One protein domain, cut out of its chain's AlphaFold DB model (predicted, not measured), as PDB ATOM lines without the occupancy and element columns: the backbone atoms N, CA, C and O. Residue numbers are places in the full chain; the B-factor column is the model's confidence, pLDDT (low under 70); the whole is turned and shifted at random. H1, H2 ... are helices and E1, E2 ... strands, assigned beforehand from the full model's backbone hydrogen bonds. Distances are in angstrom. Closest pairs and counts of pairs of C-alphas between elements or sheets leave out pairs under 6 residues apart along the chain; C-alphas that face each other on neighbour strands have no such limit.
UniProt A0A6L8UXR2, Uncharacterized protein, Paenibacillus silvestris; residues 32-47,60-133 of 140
ATOM      1  N   ASN A  32      89.923   8.235 -72.365       77.88
ATOM      2  CA  ASN A  32      89.366   9.130 -71.365       77.88
ATOM      3  C   ASN A  32      90.372   9.284 -70.223       77.88
ATOM      4  O   ASN A  32      90.866   8.284 -69.697       77.88
ATOM      5  N   ILE A  33      90.656  10.526 -69.836       81.88
ATOM      6  CA  ILE A  33      91.518  10.851 -68.700       81.88
ATOM      7  C   ILE A  33      90.636  11.419 -67.602       81.88
ATOM      8  O   ILE A  33      89.920  12.392 -67.813       81.88
ATOM      9  N   TRP A  34      90.710  10.845 -66.407       83.88
ATOM     10  CA  TRP A  34      89.884  11.294 -65.298       83.88
ATOM     11  C   TRP A  34      90.670  11.401 -63.997       83.88
ATOM     12  O   TRP A  34      91.547  10.595 -63.685       83.88
ATOM     13  N   LEU A  35      90.337  12.434 -63.225       88.06
ATOM     14  CA  LEU A  35      90.885  12.674 -61.894       88.06
ATOM     15  C   LEU A  35      90.475  11.538 -60.965       88.06
ATOM     16  O   LEU A  35      89.279  11.325 -60.783       88.06
ATOM     17  N   MET A  36      91.454  10.873 -60.356       89.56
ATOM     18  CA  MET A  36      91.245   9.801 -59.383       89.56
ATOM     19  C   MET A  36      91.463  10.284 -57.943       89.56
ATOM     20  O   MET A  36      90.725   9.929 -57.020       89.56
ATOM     21  N   ALA A  37      92.501  11.087 -57.725       91.81
ATOM     22  CA  ALA A  37      92.826  11.619 -56.409       91.81
ATOM     23  C   ALA A  37      93.504  12.979 -56.534       91.81
ATOM     24  O   ALA A  37      94.261  13.217 -57.473       91.81
ATOM     25  N   VAL A  38      93.236  13.865 -55.576       93.81
ATOM     26  CA  VAL A  38      93.855  15.190 -55.513       93.81
ATOM     27  C   VAL A  38      94.236  15.502 -54.071       93.81
ATOM     28  O   VAL A  38      93.368  15.572 -53.204       93.81
ATOM     29  N   ALA A  39      95.522  15.715 -53.810       93.50
ATOM     30  CA  ALA A  39      96.027  16.225 -52.538       93.50
ATOM     31  C   ALA A  39      96.364  17.711 -52.695       93.50
ATOM     32  O   ALA A  39      97.171  18.076 -53.545       93.50
ATOM     33  N   VAL A  40      95.731  18.578 -51.904       92.75
ATOM     34  CA  VAL A  40      95.936  20.032 -51.975       92.75
ATOM     35  C   VAL A  40      96.645  20.517 -50.720       92.75
ATOM     36  O   VAL A  40      96.249  20.159 -49.610       92.75
ATOM     37  N   VAL A  41      97.663  21.357 -50.884       90.94
ATOM     38  CA  VAL A  41      98.337  22.059 -49.786       90.94
ATOM     39  C   VAL A  41      98.376  23.558 -50.065       90.94
ATOM     40  O   VAL A  41      98.512  23.992 -51.212       90.94
ATOM     41  N   SER A  42      98.236  24.366 -49.014       89.50
ATOM     42  CA  SER A  42      98.399  25.814 -49.106       89.50
ATOM     43  C   SER A  42      99.834  26.208 -48.803       89.50
ATOM     44  O   SER A  42     100.397  25.818 -47.782       89.50
ATOM     45  N   PHE A  43     100.404  27.079 -49.628       84.06
ATOM     46  CA  PHE A  43     101.684  27.704 -49.317       84.06
ATOM     47  C   PHE A  43     101.559  28.813 -48.270       84.06
ATOM     48  O   PHE A  43     102.577  29.312 -47.807       84.06
ATOM     49  N   ARG A  44     100.342  29.204 -47.862       67.75
ATOM     50  CA  ARG A  44     100.149  30.209 -46.800       67.75
ATOM     51  C   ARG A  44     100.651  29.740 -45.433       67.75
ATOM     52  O   ARG A  44     101.011  30.579 -44.617       67.75
ATOM     53  N   GLU A  45     100.679  28.431 -45.195       55.25
ATOM     54  CA  GLU A  45     101.155  27.848 -43.933       55.25
ATOM     55  C   GLU A  45     102.682  27.673 -43.902       55.25
ATOM     56  O   GLU A  45     103.269  27.553 -42.829       55.25
ATOM     57  N   SER A  46     103.345  27.733 -45.063       56.19
ATOM     58  CA  SER A  46     104.800  27.663 -45.181       56.19
ATOM     59  C   SER A  46     105.383  29.052 -45.433       56.19
ATOM     60  O   SER A  46     105.114  29.693 -46.449       56.19
ATOM     61  N   THR A  47     106.244  29.533 -44.535       52.19
ATOM     62  CA  THR A  47     106.903  30.844 -44.684       52.19
ATOM     63  C   THR A  47     107.824  30.923 -45.905       52.19
ATOM     64  O   THR A  47     108.153  32.020 -46.354       52.19
ATOM     65  N   ARG A  60     103.133  34.190 -58.027       81.25
ATOM     66  CA  ARG A  60     103.456  33.324 -56.894       81.25
ATOM     67  C   ARG A  60     102.248  32.436 -56.595       81.25
ATOM     68  O   ARG A  60     101.202  32.980 -56.228       81.25
ATOM     69  N   PRO A  61     102.369  31.100 -56.663       89.06
ATOM     70  CA  PRO A  61     101.245  30.239 -56.351       89.06
ATOM     71  C   PRO A  61     100.892  30.326 -54.868       89.06
ATOM     72  O   PRO A  61     101.737  30.501 -53.988       89.06
ATOM     73  N   SER A  62      99.602  30.189 -54.600       90.56
ATOM     74  CA  SER A  62      99.028  30.132 -53.257       90.56
ATOM     75  C   SER A  62      98.805  28.698 -52.776       90.56
ATOM     76  O   SER A  62      98.796  28.455 -51.570       90.56
ATOM     77  N   HIS A  63      98.630  27.762 -53.712       91.69
ATOM     78  CA  HIS A  63      98.356  26.356 -53.452       91.69
ATOM     79  C   HIS A  63      99.083  25.474 -54.467       91.69
ATOM     80  O   HIS A  63      99.319  25.887 -55.605       91.69
ATOM     81  N   GLN A  64      99.370  24.249 -54.042       91.88
ATOM     82  CA  GLN A  64      99.754  23.129 -54.894       91.88
ATOM     83  C   GLN A  64      98.661  22.070 -54.817       91.88
ATOM     84  O   GLN A  64      98.166  21.773 -53.727       91.88
ATOM     85  N   ALA A  65      98.314  21.487 -55.958       93.00
ATOM     86  CA  ALA A  65      97.492  20.296 -56.045       93.00
ATOM     87  C   ALA A  65      98.301  19.178 -56.700       93.00
ATOM     88  O   ALA A  65      98.659  19.272 -57.869       93.00
ATOM     89  N   ARG A  66      98.553  18.112 -55.949       93.56
ATOM     90  CA  ARG A  66      99.102  16.869 -56.473       93.56
ATOM     91  C   ARG A  66      97.967  16.001 -56.975       93.56
ATOM     92  O   ARG A  66      97.121  15.565 -56.192       93.56
ATOM     93  N   VAL A  67      97.941  15.780 -58.277       93.00
ATOM     94  CA  VAL A  67      96.845  15.130 -58.987       93.00
ATOM     95  C   VAL A  67      97.291  13.754 -59.449       93.00
ATOM     96  O   VAL A  67      98.357  13.611 -60.029       93.00
ATOM     97  N   VAL A  68      96.452  12.748 -59.218       92.69
ATOM     98  CA  VAL A  68      96.580  11.412 -59.806       92.69
ATOM     99  C   VAL A  68      95.448  11.228 -60.804       92.69
ATOM    100  O   VAL A  68      94.274  11.423 -60.462       92.69
ATOM    101  N   VAL A  69      95.797  10.834 -62.024       90.06
ATOM    102  CA  VAL A  69      94.856  10.587 -63.116       90.06
ATOM    103  C   VAL A  69      94.829   9.116 -63.493       90.06
ATOM    104  O   VAL A  69      95.838   8.412 -63.443       90.06
ATOM    105  N   ARG A  70      93.653   8.653 -63.901       87.81
ATOM    106  CA  ARG A  70      93.481   7.360 -64.555       87.81
ATOM    107  C   ARG A  70      93.141   7.561 -66.013       87.81
ATOM    108  O   ARG A  70      92.546   8.566 -66.395       87.81
ATOM    109  N   THR A  71      93.513   6.562 -66.796       85.00
ATOM    110  CA  THR A  71      93.132   6.456 -68.195       85.00
ATOM    111  C   THR A  71      92.225   5.250 -68.378       85.00
ATOM    112  O   THR A  71      92.431   4.197 -67.764       85.00
ATOM    113  N   SER A  72      91.196   5.407 -69.194       83.38
ATOM    114  CA  SER A  72      90.317   4.325 -69.624       83.38
ATOM    115  C   SER A  72      90.163   4.369 -71.138       83.38
ATOM    116  O   SER A  72      90.227   5.428 -71.769       83.38
ATOM    117  N   THR A  73      90.003   3.194 -71.730       81.06
ATOM    118  CA  THR A  73      89.658   3.021 -73.140       81.06
ATOM    119  C   THR A  73      88.369   2.212 -73.236       81.06
ATOM    120  O   THR A  73      87.851   1.712 -72.236       81.06
ATOM    121  N   SER A  74      87.872   2.019 -74.455       80.38
ATOM    122  CA  SER A  74      86.760   1.101 -74.725       80.38
ATOM    123  C   SER A  74      87.035  -0.350 -74.295       80.38
ATOM    124  O   SER A  74      86.090  -1.122 -74.139       80.38
ATOM    125  N   GLU A  75      88.299  -0.730 -74.086       81.69
ATOM    126  CA  GLU A  75      88.707  -2.065 -73.626       81.69
ATOM    127  C   GLU A  75      88.766  -2.183 -72.091       81.69
ATOM    128  O   GLU A  75      88.878  -3.289 -71.558       81.69
ATOM    129  N   GLY A  76      88.650  -1.061 -71.372       81.56
ATOM    130  CA  GLY A  76      88.631  -0.996 -69.913       81.56
ATOM    131  C   GLY A  76      89.633   0.000 -69.332       81.56
ATOM    132  O   GLY A  76      90.267   0.788 -70.035       81.56
ATOM    133  N   ASP A  77      89.766  -0.020 -68.006       82.50
ATOM    134  CA  ASP A  77      90.666   0.894 -67.307       82.50
ATOM    135  C   ASP A  77      92.121   0.436 -67.419       82.50
ATOM    136  O   ASP A  77      92.439  -0.736 -67.202       82.50
ATOM    137  N   ASN A  78      93.030   1.394 -67.582       83.12
ATOM    138  CA  ASN A  78      94.444   1.147 -67.369       83.12
ATOM    139  C   ASN A  78      94.689   0.837 -65.872       83.12
ATOM    140  O   ASN A  78      94.262   1.610 -64.997       83.12
ATOM    141  N   PRO A  79      95.330  -0.298 -65.529       82.81
ATOM    142  CA  PRO A  79      95.680  -0.606 -64.141       82.81
ATOM    143  C   PRO A  79      96.765   0.328 -63.585       82.81
ATOM    144  O   PRO A  79      96.920   0.411 -62.366       82.81
ATOM    145  N   TYR A  80      97.489   1.026 -64.462       86.69
ATOM    146  CA  TYR A  80      98.513   1.991 -64.103       86.69
ATOM    147  C   TYR A  80      97.990   3.420 -64.164       86.69
ATOM    148  O   TYR A  80      97.088   3.746 -64.940       86.69
ATOM    149  N   VAL A  81      98.562   4.261 -63.310       91.19
ATOM    150  CA  VAL A  81      98.146   5.651 -63.135       91.19
ATOM    151  C   VAL A  81      99.345   6.578 -63.235       91.19
ATOM    152  O   VAL A  81     100.464   6.199 -62.874       91.19
ATOM    153  N   ASP A  82      99.068   7.797 -63.679       92.06
ATOM    154  CA  ASP A  82     100.037   8.881 -63.752       92.06
ATOM    155  C   ASP A  82      99.663   9.979 -62.754       92.06
ATOM    156  O   ASP A  82      98.533  10.033 -62.254       92.06
ATOM    157  N   GLY A  83     100.598  10.871 -62.450       92.12
ATOM    158  CA  GLY A  83     100.317  12.001 -61.580       92.12
ATOM    159  C   GLY A  83     101.268  13.171 -61.750       92.12
ATOM    160  O   GLY A  83     102.441  12.982 -62.064       92.12
ATOM    161  N   SER A  84     100.733  14.364 -61.493       92.06
ATOM    162  CA  SER A  84     101.436  15.634 -61.655       92.06
ATOM    163  C   SER A  84     101.091  16.664 -60.598       92.06
ATOM    164  O   SER A  84     100.006  16.627 -60.007       92.06
ATOM    165  N   ASP A  85     102.017  17.590 -60.360       91.25
ATOM    166  CA  ASP A  85     101.782  18.747 -59.510       91.25
ATOM    167  C   ASP A  85     101.272  19.937 -60.337       91.25
ATOM    168  O   ASP A  85     101.848  20.331 -61.344       91.25
ATOM    169  N   PHE A  86     100.185  20.546 -59.869       91.00
ATOM    170  CA  PHE A  86      99.590  21.746 -60.448       91.00
ATOM    171  C   PHE A  86      99.601  22.886 -59.437       91.00
ATOM    172  O   PHE A  86      99.382  22.684 -58.237       91.00
ATOM    173  N   PHE A  87      99.803  24.104 -59.924       91.06
ATOM    174  CA  PHE A  87      99.949  25.289 -59.086       91.06
ATOM    175  C   PHE A  87      98.831  26.285 -59.331       91.06
ATOM    176  O   PHE A  87      98.420  26.495 -60.468       91.06
ATOM    177  N   PHE A  88      98.344  26.904 -58.252       92.00
ATOM    178  CA  PHE A  88      97.173  27.773 -58.323       92.00
ATOM    179  C   PHE A  88      97.315  29.062 -57.523       92.00
ATOM    180  O   PHE A  88      97.779  29.069 -56.373       92.00
ATOM    181  N   VAL A  89      96.783  30.149 -58.078       91.88
ATOM    182  CA  VAL A  89      96.385  31.339 -57.319       91.88
ATOM    183  C   VAL A  89      94.892  31.232 -57.025       91.88
ATOM    184  O   VAL A  89      94.078  31.144 -57.935       91.88
ATOM    185  N   VAL A  90      94.531  31.223 -55.741       92.50
ATOM    186  CA  VAL A  90      93.139  31.161 -55.283       92.50
ATOM    187  C   VAL A  90      92.778  32.468 -54.597       92.50
ATOM    188  O   VAL A  90      93.402  32.850 -53.601       92.50
ATOM    189  N   ASN A  91      91.723  33.119 -55.079       91.50
ATOM    190  CA  ASN A  91      91.134  34.286 -54.443       91.50
ATOM    191  C   ASN A  91      89.733  33.941 -53.915       91.50
ATOM    192  O   ASN A  91      88.761  33.828 -54.658       91.50
ATOM    193  N   LEU A  92      89.632  33.783 -52.592       91.00
ATOM    194  CA  LEU A  92      88.377  33.437 -51.920       91.00
ATOM    195  C   LEU A  92      87.366  34.592 -51.889       91.00
ATOM    196  O   LEU A  92      86.170  34.342 -51.731       91.00
ATOM    197  N   GLU A  93      87.814  35.841 -52.022       90.75
ATOM    198  CA  GLU A  93      86.923  37.005 -52.039       90.75
ATOM    199  C   GLU A  93      86.194  37.108 -53.375       90.75
ATOM    200  O   GLU A  93      84.964  37.206 -53.384       90.75
ATOM    201  N   SER A  94      86.938  37.012 -54.481       92.38
ATOM    202  CA  SER A  94      86.389  37.001 -55.843       92.38
ATOM    203  C   SER A  94      85.871  35.632 -56.287       92.38
ATOM    204  O   SER A  94      85.218  35.562 -57.322       92.38
ATOM    205  N   GLN A  95      86.122  34.566 -55.514       93.75
ATOM    206  CA  GLN A  95      85.770  33.180 -55.854       93.75
ATOM    207  C   GLN A  95      86.399  32.725 -57.181       93.75
ATOM    208  O   GLN A  95      85.764  32.042 -57.980       93.75
ATOM    209  N   THR A  96      87.657  33.111 -57.407       92.75
ATOM    210  CA  THR A  96      88.415  32.756 -58.612       92.75
ATOM    211  C   THR A  96      89.598  31.855 -58.280       92.75
ATOM    212  O   THR A  96      90.154  31.889 -57.176       92.75
ATOM    213  N   VAL A  97      89.967  31.032 -59.254       94.00
ATOM    214  CA  VAL A  97      91.134  30.159 -59.216       94.00
ATOM    215  C   VAL A  97      91.772  30.154 -60.597       94.00
ATOM    216  O   VAL A  97      91.080  30.040 -61.603       94.00
ATOM    217  N   GLU A  98      93.086  30.312 -60.637       91.50
ATOM    218  CA  GLU A  98      93.852  30.401 -61.876       91.50
ATOM    219  C   GLU A  98      95.074  29.492 -61.773       91.50
ATOM    220  O   GLU A  98      95.695  29.406 -60.707       91.50
ATOM    221  N   PHE A  99      95.392  28.792 -62.864       89.25
ATOM    222  CA  PHE A  99      96.633  28.033 -62.969       89.25
ATOM    223  C   PHE A  99      97.821  28.986 -62.993       89.25
ATOM    224  O   PHE A  99      97.787  30.014 -63.662       89.25
ATOM    225  N   VAL A 100      98.890  28.588 -62.321       87.88
ATOM    226  CA  VAL A 100     100.211  29.189 -62.475       87.88
ATOM    227  C   VAL A 100     101.032  28.249 -63.345       87.88
ATOM    228  O   VAL A 100     101.035  27.045 -63.091       87.88
ATOM    229  N   TRP A 101     101.711  28.793 -64.357       80.69
ATOM    230  CA  TRP A 101     102.522  28.010 -65.303       80.69
ATOM    231  C   TRP A 101     101.711  26.909 -66.002       80.69
ATOM    232  O   TRP A 101     102.085  25.738 -66.013       80.69
ATOM    233  N   ALA A 102     100.530  27.268 -66.513       74.69
ATOM    234  CA  ALA A 102      99.607  26.306 -67.116       74.69
ATOM    235  C   ALA A 102     100.230  25.560 -68.309       74.69
ATOM    236  O   ALA A 102     100.013  24.359 -68.451       74.69
ATOM    237  N   GLU A 103     101.007  26.261 -69.142       71.81
ATOM    238  CA  GLU A 103     101.668  25.678 -70.317       71.81
ATOM    239  C   GLU A 103     102.728  24.652 -69.909       71.81
ATOM    240  O   GLU A 103     102.835  23.587 -70.512       71.81
ATOM    241  N   GLU A 104     103.463  24.933 -68.838       71.50
ATOM    242  CA  GLU A 104     104.444  24.031 -68.256       71.50
ATOM    243  C   GLU A 104     103.760  22.826 -67.595       71.50
ATOM    244  O   GLU A 104     104.088  21.682 -67.902       71.50
ATOM    245  N   CYS A 105     102.760  23.048 -66.739       67.56
ATOM    246  CA  CYS A 105     102.099  21.969 -65.997       67.56
ATOM    247  C   CYS A 105     101.336  20.993 -66.907       67.56
ATOM    248  O   CYS A 105     101.204  19.819 -66.573       67.56
ATOM    249  N   LEU A 106     100.808  21.466 -68.039       70.50
ATOM    250  CA  LEU A 106     100.057  20.636 -68.989       70.50
ATOM    251  C   LEU A 106     100.926  20.102 -70.137       70.50
ATOM    252  O   LEU A 106     100.526  19.152 -70.806       70.50
ATOM    253  N   GLY A 107     102.082  20.719 -70.392       66.88
ATOM    254  CA  GLY A 107     102.962  20.380 -71.510       66.88
ATOM    255  C   GLY A 107     104.069  19.376 -71.182       66.88
ATOM    256  O   GLY A 107     104.691  18.848 -72.106       66.88
ATOM    257  N   TYR A 108     104.341  19.112 -69.900       72.12
ATOM    258  CA  TYR A 108     105.400  18.194 -69.477       72.12
ATOM    259  C   TYR A 108     104.910  16.772 -69.187       72.12
ATOM    260  O   TYR A 108     103.738  16.508 -68.932       72.12
ATOM    261  N   SER A 109     105.863  15.839 -69.232       78.69
ATOM    262  CA  SER A 109     105.681  14.462 -68.779       78.69
ATOM    263  C   SER A 109     105.296  14.411 -67.293       78.69
ATOM    264  O   SER A 109     105.897  15.159 -66.518       78.69
ATOM    265  N   PRO A 110     104.378  13.511 -66.884       84.88
ATOM    266  CA  PRO A 110     104.002  13.361 -65.483       84.88
ATOM    267  C   PRO A 110     105.176  13.158 -64.517       84.88
ATOM    268  O   PRO A 110     106.154  12.498 -64.821       84.88
ATOM    269  N   GLU A 111     105.083  13.649 -63.291       88.44
ATOM    270  CA  GLU A 111     106.108  13.414 -62.272       88.44
ATOM    271  C   GLU A 111     106.033  11.991 -61.703       88.44
ATOM    272  O   GLU A 111     107.030  11.434 -61.236       88.44
ATOM    273  N   TYR A 112     104.844  11.394 -61.751       89.50
ATOM    274  CA  TYR A 112     104.589  10.002 -61.426       89.50
ATOM    275  C   TYR A 112     104.091   9.276 -62.673       89.50
ATOM    276  O   TYR A 112     103.062   9.648 -63.227       89.50
ATOM    277  N   HIS A 113     104.798   8.227 -63.090       90.94
ATOM    278  CA  HIS A 113     104.545   7.540 -64.354       90.94
ATOM    279  C   HIS A 113     104.262   6.050 -64.173       90.94
ATOM    280  O   HIS A 113     105.108   5.321 -63.647       90.94
ATOM    281  N   GLY A 114     103.129   5.582 -64.695       88.06
ATOM    282  CA  GLY A 114     102.861   4.168 -64.947       88.06
ATOM    283  C   GLY A 114     102.907   3.282 -63.702       88.06
ATOM    284  O   GLY A 114     103.344   2.134 -63.775       88.06
ATOM    285  N   GLY A 115     102.500   3.806 -62.547       90.00
ATOM    286  CA  GLY A 115     102.593   3.094 -61.275       90.00
ATOM    287  C   GLY A 115     101.263   2.526 -60.783       90.00
ATOM    288  O   GLY A 115     100.210   2.741 -61.384       90.00
ATOM    289  N   THR A 116     101.300   1.758 -59.692       92.12
ATOM    290  CA  THR A 116     100.080   1.194 -59.100       92.12
ATOM    291  C   THR A 116      99.268   2.270 -58.385       92.12
ATOM    292  O   THR A 116      99.815   3.239 -57.858       92.12
ATOM    293  N   ILE A 117      97.955   2.057 -58.288       90.25
ATOM    294  CA  ILE A 117      97.047   2.929 -57.529       90.25
ATOM    295  C   ILE A 117      97.554   3.169 -56.098       90.25
ATOM    296  O   ILE A 117      97.600   4.306 -55.636       90.25
ATOM    297  N   GLU A 118      97.968   2.115 -55.394       91.50
ATOM    298  CA  GLU A 118      98.438   2.216 -54.007       91.50
ATOM    299  C   GLU A 118      99.685   3.096 -53.884       91.50
ATOM    300  O   GLU A 118      99.756   3.962 -53.007       91.50
ATOM    301  N   ALA A 119     100.649   2.914 -54.788       93.38
ATOM    302  CA  ALA A 119     101.873   3.700 -54.800       93.38
ATOM    303  C   ALA A 119     101.609   5.161 -55.198       93.38
ATOM    304  O   ALA A 119     102.217   6.063 -54.622       93.38
ATOM    305  N   ALA A 120     100.668   5.418 -56.108       92.62
ATOM    306  CA  ALA A 120     100.269   6.772 -56.481       92.62
ATOM    307  C   ALA A 120      99.560   7.508 -55.335       92.62
ATOM    308  O   ALA A 120      99.840   8.679 -55.082       92.62
ATOM    309  N   ILE A 121      98.696   6.822 -54.577       92.31
ATOM    310  CA  ILE A 121      98.077   7.387 -53.370       92.31
ATOM    311  C   ILE A 121      99.134   7.675 -52.298       92.31
ATOM    312  O   ILE A 121      99.091   8.729 -51.663       92.31
ATOM    313  N   ALA A 122     100.107   6.779 -52.108       93.38
ATOM    314  CA  ALA A 122     101.229   7.026 -51.202       93.38
ATOM    315  C   ALA A 122     102.064   8.242 -51.642       93.38
ATOM    316  O   ALA A 122     102.447   9.058 -50.806       93.38
ATOM    317  N   TRP A 123     102.291   8.406 -52.948       94.12
ATOM    318  CA  TRP A 123     102.974   9.566 -53.520       94.12
ATOM    319  C   TRP A 123     102.179  10.874 -53.352       94.12
ATOM    320  O   TRP A 123     102.764  11.906 -53.009       94.12
ATOM    321  N   ALA A 124     100.852  10.838 -53.517       92.62
ATOM    322  CA  ALA A 124      99.965  11.977 -53.268       92.62
ATOM    323  C   ALA A 124     100.010  12.429 -51.798       92.62
ATOM    324  O   ALA A 124     100.120  13.622 -51.510       92.62
ATOM    325  N   ARG A 125     100.035  11.462 -50.871       93.31
ATOM    326  CA  ARG A 125     100.123  11.693 -49.420       93.31
ATOM    327  C   ARG A 125     101.394  12.390 -48.949       93.31
ATOM    328  O   ARG A 125     101.401  12.927 -47.846       93.31
ATOM    329  N   LEU A 126     102.450  12.420 -49.765       89.69
ATOM    330  CA  LEU A 126     103.651  13.202 -49.455       89.69
ATOM    331  C   LEU A 126     103.369  14.714 -49.407       89.69
ATOM    332  O   LEU A 126     104.170  15.452 -48.840       89.69
ATOM    333  N   VAL A 127     102.258  15.166 -50.002       88.19
ATOM    334  CA  VAL A 127     101.825  16.569 -50.006       88.19
ATOM    335  C   VAL A 127     100.770  16.821 -48.932       88.19
ATOM    336  O   VAL A 127     100.957  17.672 -48.067       88.19
ATOM    337  N   SER A 128      99.657  16.089 -48.980       90.44
ATOM    338  CA  SER A 128      98.575  16.140 -47.989       90.44
ATOM    339  C   SER A 128      97.655  14.927 -48.150       90.44
ATOM    340  O   SER A 128      97.831  14.135 -49.075       90.44
ATOM    341  N   GLU A 129      96.673  14.745 -47.260       90.12
ATOM    342  CA  GLU A 129      95.711  13.650 -47.423       90.12
ATOM    343  C   GLU A 129      94.864  13.877 -48.692       90.12
ATOM    344  O   GLU A 129      94.195  14.912 -48.807       90.12
ATOM    345  N   PRO A 130      94.883  12.941 -49.660       88.25
ATOM    346  CA  PRO A 130      94.196  13.133 -50.923       88.25
ATOM    347  C   PRO A 130      92.681  13.039 -50.760       88.25
ATOM    348  O   PRO A 130      92.138  12.105 -50.169       88.25
ATOM    349  N   CYS A 131      91.982  13.971 -51.392       85.75
ATOM    350  CA  CYS A 131      90.570  13.830 -51.686       85.75
ATOM    351  C   CYS A 131      90.425  12.858 -52.860       85.75
ATOM    352  O   CYS A 131      90.945  13.117 -53.949       85.75
ATOM    353  N   LEU A 132      89.717  11.747 -52.659       76.62
ATOM    354  CA  LEU A 132      89.332  10.875 -53.765       76.62
ATOM    355  C   LEU A 132      88.307  11.610 -54.624       76.62
ATOM    356  O   LEU A 132      87.225  11.975 -54.159       76.62
ATOM    357  N   VAL A 133      88.670  11.834 -55.880       74.38
ATOM    358  CA  VAL A 133      87.802  12.444 -56.878       74.38
ATOM    359  C   VAL A 133      87.443  11.323 -57.830       74.38
ATOM    360  O   VAL A 133      88.318  10.644 -58.340       74.38
TER     361      VAL A 133
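Overview. This is residues 32 to 47 and 60 to 133 of the 140 residues of an uncharacterized protein of Paenibacillus silvestris (UniProt A0A6L8UXR2). A long, strongly twisted sheet makes this domain: the three long strands E1, E2 and E3 run side by side along its length, and the short strands E4 and E5 pair with separate parts of E3, on its side away from E2. Helix H2 packs on E1, E2 and E3, while the short H1 sits beside E3 between the places where E4 and E5 pair. The printed part has 90 residues, with five named strands and two named helices; along the chain the first four strands come before H1, and E5 comes between H1 and H2; the class is mixed, helices and strands, and the sheet is branched, its neighbour pairs being E1 and E2, E2 and E3, E3 and E4, and E3 and E5, each antiparallel. It is compact, with a radius of gyration of the C-alphas of 14.0 A, and elongated, spanning 44 by 24 by 22 A.

Along the chain. Find C-alpha 32 at (89.366, 9.130, -71.365); from there E1 runs to residue 42, 29.2 A away, and bends by 53 degrees at residue 37. E2, residues 63 to 73, covers 31.7 A. E3, residues 76 to 91, begins at C-alpha 76 at (88.631, -0.996, -69.913), bends by 84 degrees at residue 79 and spans 38.6 A. Next come E4, residues 96 to 100, H1, residues 102 to 107, and E5, residues 112 to 116. H2, residues 117 to 124, ends at C-alpha 124 at (99.965, 11.977, -53.268).

Arrangement. Start at E1 and E2, antiparallel at 165 degrees, where N 34 and O 70 are 2.9 A apart. On the other side of E2 is E3, with N 65 and O 86 2.8 A apart; the two form a hairpin. E2, E3 and E4 make a meander, each strand the antiparallel neighbour of the one before. The pairing along E3 is staggered: E4 pairs with residues 87 to 91, N 89 and O 98 being 2.9 A apart, and E5 with residues 80 to 83, N 83 and O 112 being 2.9 A apart. H1 is on the sheet, and its closest C-alphas with E3 are those of Phe 86 and Cys 105, 6.1 A. H2 is also on the sheet; look at the C-alphas of Ala 39 and Ala 124, its closest pair with E1, 5.8 A apart. H1 and H2 are apart. In both helices every O i to N i+4 pair is within hydrogen-bond range. Past H2, residues 131 to 132 pair antiparallel with residues 37 to 38 of E1.

Size, cuts and confidence. The farthest C-alphas, of Thr 47 and Glu 75, are 47.5 A apart. Residues 48 to 59 are not printed, and C-alphas 47 and 60 stand 12.9 A apart across this cut. Of the links that are printed whole, each is tight. The mean pLDDT of the printed part is 86.0; residues 44 to 47, 105 and 107 are under 70.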